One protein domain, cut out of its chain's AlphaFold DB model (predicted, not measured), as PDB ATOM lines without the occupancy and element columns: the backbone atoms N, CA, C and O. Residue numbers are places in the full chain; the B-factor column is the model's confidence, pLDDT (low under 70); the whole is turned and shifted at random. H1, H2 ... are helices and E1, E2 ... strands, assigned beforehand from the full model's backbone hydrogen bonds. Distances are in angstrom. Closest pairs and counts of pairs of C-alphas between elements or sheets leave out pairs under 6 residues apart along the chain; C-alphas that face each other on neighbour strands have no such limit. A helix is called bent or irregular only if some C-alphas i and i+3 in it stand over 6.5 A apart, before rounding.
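This is residues 4 to 114 of the 114 residues of the protein "Thymidylate synthase" of Candidatus Aenigmarchaeota archaeon (UniProt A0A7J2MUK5). A twisted wall of four strands has the long helix H2 slantwise over one face, with the short helix H1 beside the last residues of H2 and over E2. The loop of residues 28 to 34 sticks out, and H3 lies off the sheet beyond E4, its residues 108 to 112 and the tail to 114 standing free. The printed part has 111 residues, with three named helices and four named strands in the order H1 E1 E2 E3 H2 E4 H3; the sheet order is E1, E2, E3, E4, mixed, and the class is mixed, helices and strands. The whole is loose, with a radius of gyration of the C-alphas of 16.8 A, and flat, spanning 49 by 43 by 18 A.

H1, residues 4 to 10, is on the sheet of E1, residues 18 to 20, E2, residues 38 to 46, E3, residues 49 to 56, and E4, residues 86 to 94. It lies over E2 at a height of 9.5 A over the sheet, and the closest C-alphas of the two are those of Leu 8 and Ile 45, 7.5 A apart. E1, E2 and E3 form a meander, each strand the antiparallel neighbour of the one before. E1 and E2 are a hairpin, with N 19 and O 41 within hydrogen-bond range at 2.8 A. E2 and E3 are a hairpin too, with N 42 and O 53 at 2.8 A. H2, residues 64 to 83, lies over E2, E3 and E4 at a height of 8.6 A over the sheet, only just slantwise to the strands, at 32 degrees to E3 on the local plane. Its closest C-alphas to E3 are those of Ala 80 and Leu 50, 5.8 A apart. With residues 79 to 83 alone H2 touches H1, the closest C-alphas being those of Leu 83 and Arg 9, 6.5 A apart; the two run the same way at a shallow tilt of 26 degrees. H1 and H2 on one face of the sheet make two layers, helices over strands. E3, H2 and E4 form a strand-helix-strand unit, two parallel neighbour strands with a helix between, and its crossover is right-handed; N 54 and O 91 are 2.8 A apart. H3, residues 101 to 112, is not on the sheet and is apart from H2. Every O i to N i+4 pair is within hydrogen-bond range in H1 and H2, and 6 of 8 are in H3.

H1 begins at C-alpha 4, (-17.666, -9.877, -39.068). E2 measures 23.8 A, E3 23.1 A, H2 28.7 A and E4 25.3 A from first to last C-alpha. H3 is irregular, C-alphas 102 and 105 being 7.6 A apart, and ends at C-alpha 112, (-31.995, 28.007, -51.250).

The C-alphas of Ala 10 and Asp 105, the two farthest apart, are 50.7 A apart. The printed part has no cut, and the link from E1 to E2, 17 residues, is long. The mean pLDDT of the printed part is 94.6, and residue 114 is under 70.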
ATOM      1  N   VAL A   4     -18.474 -10.794 -38.237       96.94
ATOM      2  CA  VAL A   4     -17.666  -9.877 -39.068       96.94
ATOM      3  C   VAL A   4     -16.277  -9.634 -38.476       96.94
ATOM      4  O   VAL A   4     -15.284  -9.801 -39.182       96.94
ATOM      5  N   ILE A   5     -16.198  -9.272 -37.191       97.19
ATOM      6  CA  ILE A   5     -14.924  -8.959 -36.531       97.19
ATOM      7  C   ILE A   5     -14.032 -10.212 -36.456       97.19
ATOM      8  O   ILE A   5     -12.912 -10.149 -36.963       97.19
ATOM      9  N   PRO A   6     -14.485 -11.371 -35.929       97.50
ATOM     10  CA  PRO A   6     -13.660 -12.582 -35.923       97.50
ATOM     11  C   PRO A   6     -13.207 -13.023 -37.320       97.50
ATOM     12  O   PRO A   6     -12.043 -13.380 -37.500       97.50
ATOM     13  N   LEU A   7     -14.089 -12.948 -38.323       98.06
ATOM     14  CA  LEU A   7     -13.766 -13.325 -39.699       98.06
ATOM     15  C   LEU A   7     -12.681 -12.430 -40.304       98.06
ATOM     16  O   LEU A   7     -11.733 -12.946 -40.893       98.06
ATOM     17  N   LEU A   8     -12.813 -11.108 -40.179       97.81
ATOM     18  CA  LEU A   8     -11.834 -10.163 -40.723       97.81
ATOM     19  C   LEU A   8     -10.526 -10.165 -39.931       97.81
ATOM     20  O   LEU A   8      -9.472  -9.949 -40.519       97.81
ATOM     21  N   ARG A   9     -10.570 -10.474 -38.630       96.88
ATOM     22  CA  ARG A   9      -9.366 -10.671 -37.812       96.88
ATOM     23  C   ARG A   9      -8.589 -11.917 -38.245       96.88
ATOM     24  O   ARG A   9      -7.368 -11.867 -38.328       96.88
ATOM     25  N   ALA A  10      -9.283 -13.016 -38.547       97.56
ATOM     26  CA  ALA A  10      -8.662 -14.252 -39.025       97.56
ATOM     27  C   ALA A  10      -8.222 -14.173 -40.500       97.56
ATOM     28  O   ALA A  10      -7.221 -14.772 -40.883       97.56
ATOM     29  N   ASN A  11      -8.972 -13.451 -41.337       97.81
ATOM     30  CA  ASN A  11      -8.669 -13.256 -42.752       97.81
ATOM     31  C   ASN A  11      -9.101 -11.852 -43.224       97.81
ATOM     32  O   ASN A  11     -10.229 -11.684 -43.706       97.81
ATOM     33  N   PRO A  12      -8.194 -10.856 -43.178       97.44
ATOM     34  CA  PRO A  12      -8.483  -9.482 -43.606       97.44
ATOM     35  C   PRO A  12      -8.912  -9.360 -45.076       97.44
ATOM     36  O   PRO A  12      -9.652  -8.451 -45.451       97.44
ATOM     37  N   ASN A  13      -8.503 -10.309 -45.921       97.25
ATOM     38  CA  ASN A  13      -8.843 -10.339 -47.343       97.25
ATOM     39  C   ASN A  13     -10.182 -11.035 -47.634       97.25
ATOM     40  O   ASN A  13     -10.567 -11.168 -48.802       97.25
ATOM     41  N   SER A  14     -10.902 -11.483 -46.601       97.50
ATOM     42  CA  SER A  14     -12.204 -12.122 -46.758       97.50
ATOM     43  C   SER A  14     -13.165 -11.234 -47.551       97.50
ATOM     44  O   SER A  14     -13.270 -10.027 -47.344       97.50
ATOM     45  N   ARG A  15     -13.898 -11.861 -48.476       96.62
ATOM     46  CA  ARG A  15     -15.002 -11.249 -49.238       96.62
ATOM     47  C   ARG A  15     -16.370 -11.667 -48.692       96.62
ATOM     48  O   ARG A  15     -17.366 -11.559 -49.394       96.62
ATOM     49  N   ARG A  16     -16.395 -12.254 -47.492       97.19
ATOM     50  CA  ARG A  16     -17.576 -12.890 -46.887       97.19
ATOM     51  C   ARG A  16     -18.057 -12.185 -45.621       97.19
ATOM     52  O   ARG A  16     -19.006 -12.651 -45.011       97.19
ATOM     53  N   ALA A  17     -17.422 -11.086 -45.218       97.69
ATOM     54  CA  ALA A  17     -17.837 -10.305 -44.059       97.69
ATOM     55  C   ALA A  17     -19.075  -9.463 -44.406       97.69
ATOM     56  O   ALA A  17     -18.997  -8.254 -44.590       97.69
ATOM     57  N   VAL A  18     -20.213 -10.141 -44.549       96.88
ATOM     58  CA  VAL A  18     -21.479  -9.572 -45.007       96.88
ATOM     59  C   VAL A  18     -22.553  -9.823 -43.955       96.88
ATOM     60  O   VAL A  18     -22.694 -10.940 -43.460       96.88
ATOM     61  N   ILE A  19     -23.318  -8.786 -43.631       95.31
ATOM     62  CA  ILE A  19     -24.527  -8.861 -42.812       95.31
ATOM     63  C   ILE A  19     -25.724  -8.691 -43.744       95.31
ATOM     64  O   ILE A  19     -25.777  -7.717 -44.493       95.31
ATOM     65  N   SER A  20     -26.674  -9.627 -43.677       94.69
ATOM     66  CA  SER A  20     -27.992  -9.502 -44.304       94.69
ATOM     67  C   SER A  20     -29.039  -9.255 -43.233       94.69
ATOM     68  O   SER A  20     -29.084  -9.986 -42.247       94.69
ATOM     69  N   LEU A  21     -29.872  -8.239 -43.436       93.56
ATOM     70  CA  LEU A  21     -31.010  -7.939 -42.565       93.56
ATOM     71  C   LEU A  21     -32.349  -8.362 -43.168       93.56
ATOM     72  O   LEU A  21     -33.350  -8.367 -42.463       93.56
ATOM     73  N   TRP A  22     -32.367  -8.702 -44.456       93.75
ATOM     74  CA  TRP A  22     -33.567  -9.158 -45.141       93.75
ATOM     75  C   TRP A  22     -33.870 -10.617 -44.814       93.75
ATOM     76  O   TRP A  22     -33.026 -11.488 -45.051       93.75
ATOM     77  N   ASP A  23     -35.090 -10.876 -44.358       93.69
ATOM     78  CA  ASP A  23     -35.629 -12.219 -44.173       93.69
ATOM     79  C   ASP A  23     -36.755 -12.476 -45.191       93.69
ATOM     80  O   ASP A  23     -37.853 -11.941 -45.047       93.69
ATOM     81  N   PRO A  24     -36.545 -13.325 -46.214       93.19
ATOM     82  CA  PRO A  24     -37.571 -13.617 -47.211       93.19
ATOM     83  C   PRO A  24     -38.872 -14.201 -46.646       93.19
ATOM     84  O   PRO A  24     -39.912 -14.033 -47.277       93.19
ATOM     85  N   VAL A  25     -38.840 -14.888 -45.502       93.62
ATOM     86  CA  VAL A  25     -40.030 -15.497 -44.884       93.62
ATOM     87  C   VAL A  25     -40.843 -14.443 -44.141       93.62
ATOM     88  O   VAL A  25     -42.072 -14.438 -44.203       93.62
ATOM     89  N   GLU A  26     -40.164 -13.524 -43.457       92.50
ATOM     90  CA  GLU A  26     -40.816 -12.521 -42.619       92.50
ATOM     91  C   GLU A  26     -41.111 -11.207 -43.346       92.50
ATOM     92  O   GLU A  26     -42.121 -10.565 -43.059       92.50
ATOM     93  N   ASP A  27     -40.251 -10.769 -44.259       93.19
ATOM     94  CA  ASP A  27     -40.318  -9.448 -44.898       93.19
ATOM     95  C   ASP A  27     -41.158  -9.417 -46.179       93.19
ATOM     96  O   ASP A  27     -41.470  -8.341 -46.688       93.19
ATOM     97  N   THR A  28     -41.592 -10.579 -46.672       92.50
ATOM     98  CA  THR A  28     -42.500 -10.692 -47.828       92.50
ATOM     99  C   THR A  28     -43.977 -10.803 -47.435       92.50
ATOM    100  O   THR A  28     -44.849 -10.814 -48.306       92.50
ATOM    101  N   LYS A  29     -44.290 -10.859 -46.132       94.25
ATOM    102  CA  LYS A  29     -45.670 -10.963 -45.637       94.25
ATOM    103  C   LYS A  29     -46.475  -9.711 -45.989       94.25
ATOM    104  O   LYS A  29     -46.139  -8.595 -45.585       94.25
ATOM    105  N   ILE A  30     -47.579  -9.908 -46.708       91.12
ATOM    106  CA  ILE A  30     -48.504  -8.837 -47.092       91.12
ATOM    107  C   ILE A  30     -49.093  -8.191 -45.830       91.12
ATOM    108  O   ILE A  30     -49.536  -8.884 -44.917       91.12
ATOM    109  N   GLY A  31     -49.103  -6.857 -45.784       87.06
ATOM    110  CA  GLY A  31     -49.660  -6.089 -44.664       87.06
ATOM    111  C   GLY A  31     -48.701  -5.852 -43.493       87.06
ATOM    112  O   GLY A  31     -49.080  -5.194 -42.527       87.06
ATOM    113  N   LYS A  32     -47.449  -6.325 -43.561       85.44
ATOM    114  CA  LYS A  32     -46.428  -6.002 -42.554       85.44
ATOM    115  C   LYS A  32     -46.022  -4.525 -42.660       85.44
ATOM    116  O   LYS A  32     -45.461  -4.100 -43.664       85.44
ATOM    117  N   GLY A  33     -46.276  -3.750 -41.602       76.69
ATOM    118  CA  GLY A  33     -46.025  -2.300 -41.573       76.69
ATOM    119  C   GLY A  33     -44.569  -1.872 -41.338       76.69
ATOM    120  O   GLY A  33     -44.253  -0.708 -41.541       76.69
ATOM    121  N   ASN A  34     -43.676  -2.790 -40.946       82.44
ATOM    122  CA  ASN A  34     -42.277  -2.496 -40.601       82.44
ATOM    123  C   ASN A  34     -41.329  -3.484 -41.289       82.44
ATOM    124  O   ASN A  34     -40.825  -4.422 -40.671       82.44
ATOM    125  N   VAL A  35     -41.131  -3.300 -42.592       91.00
ATOM    126  CA  VAL A  35     -40.202  -4.109 -43.389       91.00
ATOM    127  C   VAL A  35     -38.865  -3.384 -43.495       91.00
ATOM    128  O   VAL A  35     -38.831  -2.206 -43.855       91.00
ATOM    129  N   VAL A  36     -37.755  -4.083 -43.249       91.00
ATOM    130  CA  VAL A  36     -36.415  -3.478 -43.273       91.00
ATOM    131  C   VAL A  36     -36.118  -2.808 -44.617       91.00
ATOM    132  O   VAL A  36     -36.390  -3.351 -45.689       91.00
ATOM    133  N   ALA A  37     -35.605  -1.581 -44.565       92.12
ATOM    134  CA  ALA A  37     -35.169  -0.822 -45.737       92.12
ATOM    135  C   ALA A  37     -33.698  -1.094 -46.087       92.12
ATOM    136  O   ALA A  37     -33.323  -1.099 -47.260       92.12
ATOM    137  N   TRP A  38     -32.884  -1.332 -45.058       92.44
ATOM    138  CA  TRP A  38     -31.495  -1.769 -45.135       92.44
ATOM    139  C   TRP A  38     -31.455  -3.276 -45.373       92.44
ATOM    140  O   TRP A  38     -32.049  -4.035 -44.613       92.44
ATOM    141  N   LEU A  39     -30.769  -3.698 -46.434       94.75
ATOM    142  CA  LEU A  39     -30.673  -5.102 -46.815       94.75
ATOM    143  C   LEU A  39     -29.310  -5.703 -46.491       94.75
ATOM    144  O   LEU A  39     -29.255  -6.753 -45.859       94.75
ATOM    145  N   ILE A  40     -28.226  -5.053 -46.924       96.06
ATOM    146  CA  ILE A  40     -26.869  -5.605 -46.840       96.06
ATOM    147  C   ILE A  40     -25.897  -4.576 -46.269       96.06
ATOM    148  O   ILE A  40     -25.943  -3.407 -46.653       96.06
ATOM    149  N   SER A  41     -24.987  -5.039 -45.411       96.06
ATOM    150  CA  SER A  41     -23.730  -4.357 -45.091       96.06
ATOM    151  C   SER A  41     -22.543  -5.280 -45.335       96.06
ATOM    152  O   SER A  41     -22.405  -6.315 -44.687       96.06
ATOM    153  N   ASP A  42     -21.702  -4.906 -46.291       97.62
ATOM    154  CA  ASP A  42     -20.541  -5.658 -46.767       97.62
ATOM    155  C   ASP A  42     -19.252  -4.935 -46.353       97.62
ATOM    156  O   ASP A  42     -19.000  -3.799 -46.761       97.62
ATOM    157  N   PHE A  43     -18.452  -5.605 -45.526       98.31
ATOM    158  CA  PHE A  43     -17.218  -5.095 -44.945       98.31
ATOM    159  C   PHE A  43     -16.002  -5.678 -45.666       98.31
ATOM    160  O   PHE A  43     -15.895  -6.890 -45.870       98.31
ATOM    161  N   LYS A  44     -15.027  -4.830 -46.001       98.44
ATOM    162  CA  LYS A  44     -13.757  -5.259 -46.614       98.44
ATOM    163  C   LYS A  44     -12.589  -4.507 -45.998       98.44
ATOM    164  O   LYS A  44     -12.684  -3.301 -45.825       98.44
ATOM    165  N   ILE A  45     -11.468  -5.179 -45.748       98.56
ATOM    166  CA  ILE A  45     -10.206  -4.494 -45.436       98.56
ATOM    167  C   ILE A  45      -9.357  -4.429 -46.706       98.56
ATOM    168  O   ILE A  45      -9.126  -5.451 -47.351       98.56
ATOM    169  N   ARG A  46      -8.900  -3.237 -47.090       97.56
ATOM    170  CA  ARG A  46      -7.924  -3.017 -48.171       97.56
ATOM    171  C   ARG A  46      -6.922  -1.982 -47.699       97.56
ATOM    172  O   ARG A  46      -7.338  -1.002 -47.097       97.56
ATOM    173  N   GLU A  47      -5.635  -2.219 -47.943       96.69
ATOM    174  CA  GLU A  47      -4.567  -1.277 -47.567       96.69
ATOM    175  C   GLU A  47      -4.682  -0.812 -46.101       96.69
ATOM    176  O   GLU A  47      -4.628   0.375 -45.810       96.69
ATOM    177  N   GLU A  48      -4.934  -1.759 -45.185       97.50
ATOM    178  CA  GLU A  48      -5.128  -1.501 -43.746       97.50
ATOM    179  C   GLU A  48      -6.260  -0.510 -43.418       97.50
ATOM    180  O   GLU A  48      -6.262   0.135 -42.369       97.50
ATOM    181  N   ARG A  49      -7.259  -0.399 -44.299       98.56
ATOM    182  CA  ARG A  49      -8.455   0.424 -44.108       98.56
ATOM    183  C   ARG A  49      -9.717  -0.411 -44.264       98.56
ATOM    184  O   ARG A  49      -9.822  -1.226 -45.181       98.56
ATOM    185  N   LEU A  50     -10.687  -0.207 -43.379       98.69
ATOM    186  CA  LEU A  50     -12.000  -0.837 -43.452       98.69
ATOM    187  C   LEU A  50     -12.906  -0.052 -44.400       98.69
ATOM    188  O   LEU A  50     -13.087   1.145 -44.233       98.69
ATOM    189  N   TYR A  51     -13.515  -0.732 -45.353       98.62
ATOM    190  CA  TYR A  51     -14.521  -0.212 -46.269       98.62
ATOM    191  C   TYR A  51     -15.863  -0.840 -45.916       98.62
ATOM    192  O   TYR A  51     -15.926  -2.041 -45.643       98.62
ATOM    193  N   LEU A  52     -16.925  -0.040 -45.965       98.25
ATOM    194  CA  LEU A  52     -18.294  -0.499 -45.752       98.25
ATOM    195  C   LEU A  52     -19.134  -0.169 -46.983       98.25
ATOM    196  O   LEU A  52     -19.238   0.988 -47.383       98.25
ATOM    197  N   THR A  53     -19.757  -1.182 -47.576       97.94
ATOM    198  CA  THR A  53     -20.792  -1.007 -48.594       97.94
ATOM    199  C   THR A  53     -22.162  -1.339 -48.018       97.94
ATOM    200  O   THR A  53     -22.395  -2.458 -47.571       97.94
ATOM    201  N   PHE A  54     -23.071  -0.374 -48.068       95.56
ATOM    202  CA  PHE A  54     -24.461  -0.490 -47.641       95.56
ATOM    203  C   PHE A  54     -25.387  -0.598 -48.858       95.56
ATOM    204  O   PHE A  54     -25.259   0.181 -49.805       95.56
ATOM    205  N   TYR A  55     -26.351  -1.519 -48.818       96.88
ATOM    206  CA  TYR A  55     -27.427  -1.612 -49.808       96.88
ATOM    207  C   TYR A  55     -28.793  -1.442 -49.143       96.88
ATOM    208  O   TYR A  55     -29.147  -2.201 -48.235       96.88
ATOM    209  N   GLY A  56     -29.570  -0.471 -49.621       95.81
ATOM    210  CA  GLY A  56     -30.946  -0.227 -49.198       95.81
ATOM    211  C   GLY A  56     -31.934  -0.366 -50.356       95.81
ATOM    212  O   GLY A  56     -31.703   0.148 -51.452       95.81
ATOM    213  N   ARG A  57     -33.076  -1.025 -50.136       95.38
ATOM    214  CA  ARG A  57     -34.117  -1.148 -51.177       95.38
ATOM    215  C   ARG A  57     -34.956   0.114 -51.344       95.38
ATOM    216  O   ARG A  57     -35.418   0.395 -52.443       95.38
ATOM    217  N   SER A  58     -35.182   0.859 -50.268       94.44
ATOM    218  CA  SER A  58     -36.083   2.011 -50.258       94.44
ATOM    219  C   SER A  58     -35.709   2.921 -49.100       94.44
ATOM    220  O   SER A  58     -35.762   2.486 -47.956       94.44
ATOM    221  N   ILE A  59     -35.265   4.140 -49.390       95.12
ATOM    222  CA  ILE A  59     -34.766   5.075 -48.380       95.12
ATOM    223  C   ILE A  59     -35.378   6.448 -48.639       95.12
ATOM    224  O   ILE A  59     -35.277   6.965 -49.754       95.12
ATOM    225  N   ASP A  60     -35.967   7.033 -47.598       94.69
ATOM    226  CA  ASP A  60     -36.311   8.452 -47.568       94.69
ATOM    227  C   ASP A  60     -35.027   9.275 -47.442       94.69
ATOM    228  O   ASP A  60     -34.303   9.167 -46.452       94.69
ATOM    229  N   PHE A  61     -34.735  10.084 -48.454       94.19
ATOM    230  CA  PHE A  61     -33.516  10.879 -48.540       94.19
ATOM    231  C   PHE A  61     -33.548  12.162 -47.713       94.19
ATOM    232  O   PHE A  61     -32.488  12.742 -47.477       94.19
ATOM    233  N   PHE A  62     -34.725  12.602 -47.267       94.44
ATOM    234  CA  PHE A  62     -34.845  13.836 -46.505       94.44
ATOM    235  C   PHE A  62     -34.712  13.600 -45.000       94.44
ATOM    236  O   PHE A  62     -33.829  14.183 -44.377       94.44
ATOM    237  N   ILE A  63     -35.540  12.724 -44.419       91.56
ATOM    238  CA  ILE A  63     -35.511  12.456 -42.972       91.56
ATOM    239  C   ILE A  63     -34.659  11.227 -42.653       91.56
ATOM    240  O   ILE A  63     -33.790  11.274 -41.782       91.56
ATOM    241  N   GLY A  64     -34.897  10.116 -43.354       91.00
ATOM    242  CA  GLY A  64     -34.274   8.831 -43.025       91.00
ATOM    243  C   GLY A  64     -32.777   8.778 -43.326       91.00
ATOM    244  O   GLY A  64     -31.980   8.293 -42.524       91.00
ATOM    245  N   TRP A  65     -32.370   9.282 -44.488       93.69
ATOM    246  CA  TRP A  65     -31.013   9.117 -44.989       93.69
ATOM    247  C   TRP A  65     -29.924   9.745 -44.116       93.69
ATOM    248  O   TRP A  65     -28.959   9.033 -43.827       93.69
ATOM    249  N   PRO A  66     -30.051  11.000 -43.637       93.69
ATOM    250  CA  PRO A  66     -29.055  11.594 -42.744       93.69
ATOM    251  C   PRO A  66     -28.804  10.768 -41.476       93.69
ATOM    252  O   PRO A  66     -27.666  10.644 -41.026       93.69
ATOM    253  N   VAL A  67     -29.852  10.153 -40.920       92.44
ATOM    254  CA  VAL A  67     -29.730   9.281 -39.745       92.44
ATOM    255  C   VAL A  67     -29.072   7.958 -40.129       92.44
ATOM    256  O   VAL A  67     -28.126   7.524 -39.469       92.44
ATOM    257  N   ASN A  68     -29.511   7.346 -41.230       91.94
ATOM    258  CA  ASN A  68     -28.978   6.070 -41.703       91.94
ATOM    259  C   ASN A  68     -27.478   6.163 -42.009       91.94
ATOM    260  O   ASN A  68     -26.712   5.313 -41.560       91.94
ATOM    261  N   ILE A  69     -27.036   7.193 -42.737       94.31
ATOM    262  CA  ILE A  69     -25.624   7.350 -43.112       94.31
ATOM    263  C   ILE A  69     -24.734   7.549 -41.883       94.31
ATOM    264  O   ILE A  69     -23.654   6.964 -41.800       94.31
ATOM    265  N   TYR A  70     -25.220   8.305 -40.895       95.50
ATOM    266  CA  TYR A  70     -24.517   8.512 -39.636       95.50
ATOM    267  C   TYR A  70     -24.399   7.207 -38.838       95.50
ATOM    268  O   TYR A  70     -23.314   6.860 -38.377       95.50
ATOM    269  N   GLN A  71     -25.478   6.424 -38.749       93.69
ATOM    270  CA  GLN A  71     -25.457   5.110 -38.099       93.69
ATOM    271  C   GLN A  71     -24.495   4.131 -38.786       93.69
ATOM    272  O   GLN A  71     -23.755   3.423 -38.101       93.69
ATOM    273  N   GLN A  72     -24.464   4.099 -40.123       94.12
ATOM    274  CA  GLN A  72     -23.517   3.255 -40.860       94.12
ATOM    275  C   GLN A  72     -22.067   3.699 -40.627       94.12
ATOM    276  O   GLN A  72     -21.187   2.853 -40.477       94.12
ATOM    277  N   PHE A  73     -21.813   5.009 -40.551       96.81
ATOM    278  CA  PHE A  73     -20.485   5.530 -40.239       96.81
ATOM    279  C   PHE A  73     -20.035   5.126 -38.830       96.81
ATOM    280  O   PHE A  73     -18.937   4.600 -38.677       96.81
ATOM    281  N   LEU A  74     -20.899   5.275 -37.819       97.31
ATOM    282  CA  LEU A  74     -20.593   4.842 -36.450       97.31
ATOM    283  C   LEU A  74     -20.332   3.333 -36.360       97.31
ATOM    284  O   LEU A  74     -19.424   2.893 -35.653       97.31
ATOM    285  N   LEU A  75     -21.100   2.523 -37.095       95.38
ATOM    286  CA  LEU A  75     -20.870   1.082 -37.179       95.38
ATOM    287  C   LEU A  75     -19.501   0.772 -37.800       95.38
ATOM    288  O   LEU A  75     -18.747  -0.037 -37.258       95.38
ATOM    289  N   MET A  76     -19.173   1.421 -38.917       97.62
ATOM    290  CA  MET A  76     -17.879   1.287 -39.582       97.62
ATOM    291  C   MET A  76     -16.727   1.693 -38.657       97.62
ATOM    292  O   MET A  76     -15.740   0.966 -38.569       97.62
ATOM    293  N   GLU A  77     -16.864   2.799 -37.925       98.19
ATOM    294  CA  GLU A  77     -15.871   3.274 -36.960       98.19
ATOM    295  C   GLU A  77     -15.651   2.280 -35.818       98.19
ATOM    296  O   GLU A  77     -14.505   1.929 -35.525       98.19
ATOM    297  N   LYS A  78     -16.731   1.744 -35.231       97.25
ATOM    298  CA  LYS A  78     -16.636   0.702 -34.197       97.25
ATOM    299  C   LYS A  78     -15.870  -0.518 -34.717       97.25
ATOM    300  O   LYS A  78     -14.949  -0.987 -34.054       97.25
ATOM    301  N   VAL A  79     -16.224  -1.028 -35.899       97.31
ATOM    302  CA  VAL A  79     -15.579  -2.223 -36.473       97.31
ATOM    303  C   VAL A  79     -14.111  -1.953 -36.816       97.31
ATOM    304  O   VAL A  79     -13.262  -2.798 -36.538       97.31
ATOM    305  N   ALA A  80     -13.790  -0.783 -37.372       98.12
ATOM    306  CA  ALA A  80     -12.416  -0.405 -37.699       98.12
ATOM    307  C   ALA A  80     -11.543  -0.327 -36.438       98.12
ATOM    308  O   ALA A  80     -10.436  -0.867 -36.420       98.12
ATOM    309  N   LYS A  81     -12.082   0.254 -35.358       98.12
ATOM    310  CA  LYS A  81     -11.423   0.328 -34.048       98.12
ATOM    311  C   LYS A  81     -11.145  -1.058 -33.460       98.12
ATOM    312  O   LYS A  81     -10.029  -1.318 -33.025       98.12
ATOM    313  N   GLU A  82     -12.121  -1.965 -33.493       97.62
ATOM    314  CA  GLU A  82     -11.987  -3.349 -32.994       97.62
ATOM    315  C   GLU A  82     -11.005  -4.216 -33.807       97.62
ATOM    316  O   GLU A  82     -10.507  -5.244 -33.330       97.62
ATOM    317  N   LEU A  83     -10.741  -3.826 -35.056       97.31
ATOM    318  CA  LEU A  83      -9.802  -4.491 -35.963       97.31
ATOM    319  C   LEU A  83      -8.456  -3.762 -36.076       97.31
ATOM    320  O   LEU A  83      -7.569  -4.265 -36.756       97.31
ATOM    321  N   ASN A  84      -8.292  -2.622 -35.393       98.00
ATOM    322  CA  ASN A  84      -7.104  -1.771 -35.438       98.00
ATOM    323  C   ASN A  84      -6.671  -1.393 -36.872       98.00
ATOM    324  O   ASN A  84      -5.499  -1.493 -37.230       98.00
ATOM    325  N   VAL A  85      -7.634  -0.978 -37.698       98.56
ATOM    326  CA  VAL A  85      -7.425  -0.523 -39.083       98.56
ATOM    327  C   VAL A  85      -7.981   0.889 -39.278       98.56
ATOM    328  O   VAL A  85      -8.840   1.342 -38.523       98.56
ATOM    329  N   GLY A  86      -7.508   1.600 -40.303       98.56
ATOM    330  CA  GLY A  86      -8.010   2.928 -40.656       98.56
ATOM    331  C   GLY A  86      -9.411   2.907 -41.280       98.56
ATOM    332  O   GLY A  86      -9.951   1.859 -41.630       98.56
ATOM    333  N   LEU A  87     -10.000   4.088 -41.484       98.62
ATOM    334  CA  LEU A  87     -11.274   4.233 -42.196       98.62
ATOM    335  C   LEU A  87     -11.048   4.365 -43.703       98.62
ATOM    336  O   LEU A  87     -10.339   5.263 -44.160       98.62
ATOM    337  N   GLY A  88     -11.644   3.467 -44.477       98.31
ATOM    338  CA  GLY A  88     -11.790   3.562 -45.927       98.31
ATOM    339  C   GLY A  88     -13.027   4.374 -46.309       98.31
ATOM    340  O   GLY A  88     -13.455   5.265 -45.575       98.31
ATOM    341  N   SER A  89     -13.621   4.060 -47.461       98.12
ATOM    342  CA  SER A  89     -14.875   4.687 -47.878       98.12
ATOM    343  C   SER A  89     -16.089   3.941 -47.342       98.12
ATOM    344  O   SER A  89     -16.128   2.708 -47.291       98.12
ATOM    345  N   LEU A  90     -17.118   4.720 -47.037       98.00
ATOM    346  CA  LEU A  90     -18.470   4.231 -46.864       98.00
ATOM    347  C   LEU A  90     -19.240   4.474 -48.168       98.00
ATOM    348  O   LEU A  90     -19.426   5.612 -48.594       98.00
ATOM    349  N   THR A  91     -19.647   3.395 -48.827       97.56
ATOM    350  CA  THR A  91     -20.325   3.416 -50.129       97.56
ATOM    351  C   THR A  91     -21.752   2.944 -49.964       97.56
ATOM    352  O   THR A  91     -22.000   1.958 -49.277       97.56
ATOM    353  N   THR A  92     -22.701   3.616 -50.607       95.88
ATOM    354  CA  THR A  92     -24.115   3.287 -50.455       95.88
ATOM    355  C   THR A  92     -24.801   3.139 -51.799       95.88
ATOM    356  O   THR A  92     -24.613   3.938 -52.714       95.88
ATOM    357  N   PHE A  93     -25.585   2.076 -51.911       96.81
ATOM    358  CA  PHE A  93     -26.411   1.768 -53.063       96.81
ATOM    359  C   PHE A  93     -27.862   1.765 -52.607       96.81
ATOM    360  O   PHE A  93     -28.219   1.060 -51.662       96.81
ATOM    361  N   VAL A  94     -28.699   2.551 -53.273       96.44
ATOM    362  CA  VAL A  94     -30.124   2.623 -52.957       96.44
ATOM    363  C   VAL A  94     -30.932   2.347 -54.211       96.44
ATOM    364  O   VAL A  94     -30.748   3.018 -55.221       96.44
ATOM    365  N   SER A  95     -31.835   1.366 -54.147       96.19
ATOM    366  CA  SER A  95     -32.689   1.025 -55.290       96.19
ATOM    367  C   SER A  95     -33.812   2.042 -55.509       96.19
ATOM    368  O   SER A  95     -34.117   2.377 -56.647       96.19
ATOM    369  N   SER A  96     -34.442   2.521 -54.434       96.19
ATOM    370  CA  SER A  96     -35.490   3.543 -54.475       96.19
ATOM    371  C   SER A  96     -35.158   4.664 -53.494       96.19
ATOM    372  O   SER A  96     -35.456   4.593 -52.299       96.19
ATOM    373  N   ALA A  97     -34.487   5.692 -54.008       95.75
ATOM    374  CA  ALA A  97     -34.255   6.946 -53.306       95.75
ATOM    375  C   ALA A  97     -35.458   7.862 -53.540       95.75
ATOM    376  O   ALA A  97     -35.809   8.130 -54.689       95.75
ATOM    377  N   HIS A  98     -36.109   8.310 -52.471       94.88
ATOM    378  CA  HIS A  98     -37.319   9.121 -52.581       94.88
ATOM    379  C   HIS A  98     -37.380  10.201 -51.504       94.88
ATOM    380  O   HIS A  98     -36.655  10.158 -50.514       94.88
ATOM    381  N   ILE A  99     -38.253  11.177 -51.726       95.62
ATOM    382  CA  ILE A  99     -38.643  12.209 -50.766       95.62
ATOM    383  C   ILE A  99     -40.168  12.214 -50.684       95.62
ATOM    384  O   ILE A  99     -40.839  12.011 -51.699       95.62
ATOM    385  N   PHE A 100     -40.724  12.441 -49.497       94.38
ATOM    386  CA  PHE A 100     -42.168  12.623 -49.354       94.38
ATOM    387  C   PHE A 100     -42.569  14.045 -49.754       94.38
ATOM    388  O   PHE A 100     -41.902  15.017 -49.392       94.38
ATOM    389  N   LEU A 101     -43.668  14.170 -50.504       94.94
ATOM    390  CA  LEU A 101     -44.120  15.455 -51.053       94.94
ATOM    391  C   LEU A 101     -44.467  16.475 -49.962       94.94
ATOM    392  O   LEU A 101     -44.279  17.673 -50.167       94.94
ATOM    393  N   GLU A 102     -44.896  16.008 -48.789       95.69
ATOM    394  CA  GLU A 102     -45.140  16.837 -47.603       95.69
ATOM    395  C   GLU A 102     -43.903  17.606 -47.104       95.69
ATOM    396  O   GLU A 102     -44.053  18.601 -46.398       95.69
ATOM    397  N   TYR A 103     -42.692  17.190 -47.498       94.38
ATOM    398  CA  TYR A 103     -41.438  17.851 -47.126       94.38
ATOM    399  C   TYR A 103     -40.890  18.812 -48.191       94.38
ATOM    400  O   TYR A 103     -39.802  19.371 -48.024       94.38
ATOM    401  N   THR A 104     -41.611  19.027 -49.295       93.62
ATOM    402  CA  THR A 104     -41.112  19.806 -50.443       93.62
ATOM    403  C   THR A 104     -40.753  21.247 -50.061       93.62
ATOM    404  O   THR A 104     -39.712  21.756 -50.479       93.62
ATOM    405  N   ASP A 105     -41.556  21.904 -49.223       94.69
ATOM    406  CA  ASP A 105     -41.298  23.285 -48.795       94.69
ATOM    407  C   ASP A 105     -40.036  23.399 -47.929       94.69
ATOM    408  O   ASP A 105     -39.258  24.349 -48.060       94.69
ATOM    409  N   GLN A 106     -39.805  22.422 -47.054       94.62
ATOM    410  CA  GLN A 106     -38.632  22.332 -46.193       94.62
ATOM    411  C   GLN A 106     -37.380  22.069 -47.033       94.62
ATOM    412  O   GLN A 106     -36.373  22.759 -46.862       94.62
ATOM    413  N   ILE A 107     -37.460  21.142 -47.992       93.31
ATOM    414  CA  ILE A 107     -36.381  20.857 -48.946       93.31
ATOM    415  C   ILE A 107     -36.029  22.118 -49.737       93.31
ATOM    416  O   ILE A 107     -34.859  22.493 -49.815       93.31
ATOM    417  N   ASN A 108     -37.031  22.831 -50.257       93.75
ATOM    418  CA  ASN A 108     -36.824  24.068 -51.007       93.75
ATOM    419  C   ASN A 108     -36.129  25.152 -50.177       93.75
ATOM    420  O   ASN A 108     -35.328  25.909 -50.722       93.75
ATOM    421  N   LYS A 109     -36.399  25.236 -48.868       94.19
ATOM    422  CA  LYS A 109     -35.663  26.142 -47.975       94.19
ATOM    423  C   LYS A 109     -34.190  25.748 -47.896       94.19
ATOM    424  O   LYS A 109     -33.352  26.605 -48.141       94.19
ATOM    425  N   ILE A 110     -33.875  24.475 -47.636       91.69
ATOM    426  CA  ILE A 110     -32.483  23.989 -47.559       91.69
ATOM    427  C   ILE A 110     -31.726  24.239 -48.869       91.69
ATOM    428  O   ILE A 110     -30.603  24.730 -48.841       91.69
ATOM    429  N   LEU A 111     -32.344  23.960 -50.020       91.94
ATOM    430  CA  LEU A 111     -31.706  24.150 -51.326       91.94
ATOM    431  C   LEU A 111     -31.430  25.622 -51.666       91.94
ATOM    432  O   LEU A 111     -30.510  25.896 -52.434       91.94
ATOM    433  N   LYS A 112     -32.202  26.558 -51.101       90.69
ATOM    434  CA  LYS A 112     -31.995  28.007 -51.250       90.69
ATOM    435  C   LYS A 112     -30.892  28.567 -50.352       90.69
ATOM    436  O   LYS A 112     -30.448  29.677 -50.604       90.69
ATOM    437  N   PHE A 113     -30.439  27.825 -49.340       72.62
ATOM    438  CA  PHE A 113     -29.275  28.192 -48.521       72.62
ATOM    439  C   PHE A 113     -27.933  27.863 -49.211       72.62
ATOM    440  O   PHE A 113     -26.920  27.705 -48.533       72.62
ATOM    441  N   LYS A 114     -27.927  27.744 -50.545       49.66
ATOM    442  CA  LYS A 114     -26.712  27.636 -51.359       49.66
ATOM    443  C   LYS A 114     -26.201  29.004 -51.782       49.66
ATOM    444  O   LYS A 114     -27.032  29.816 -52.237       49.66
TER     445      LYS A 114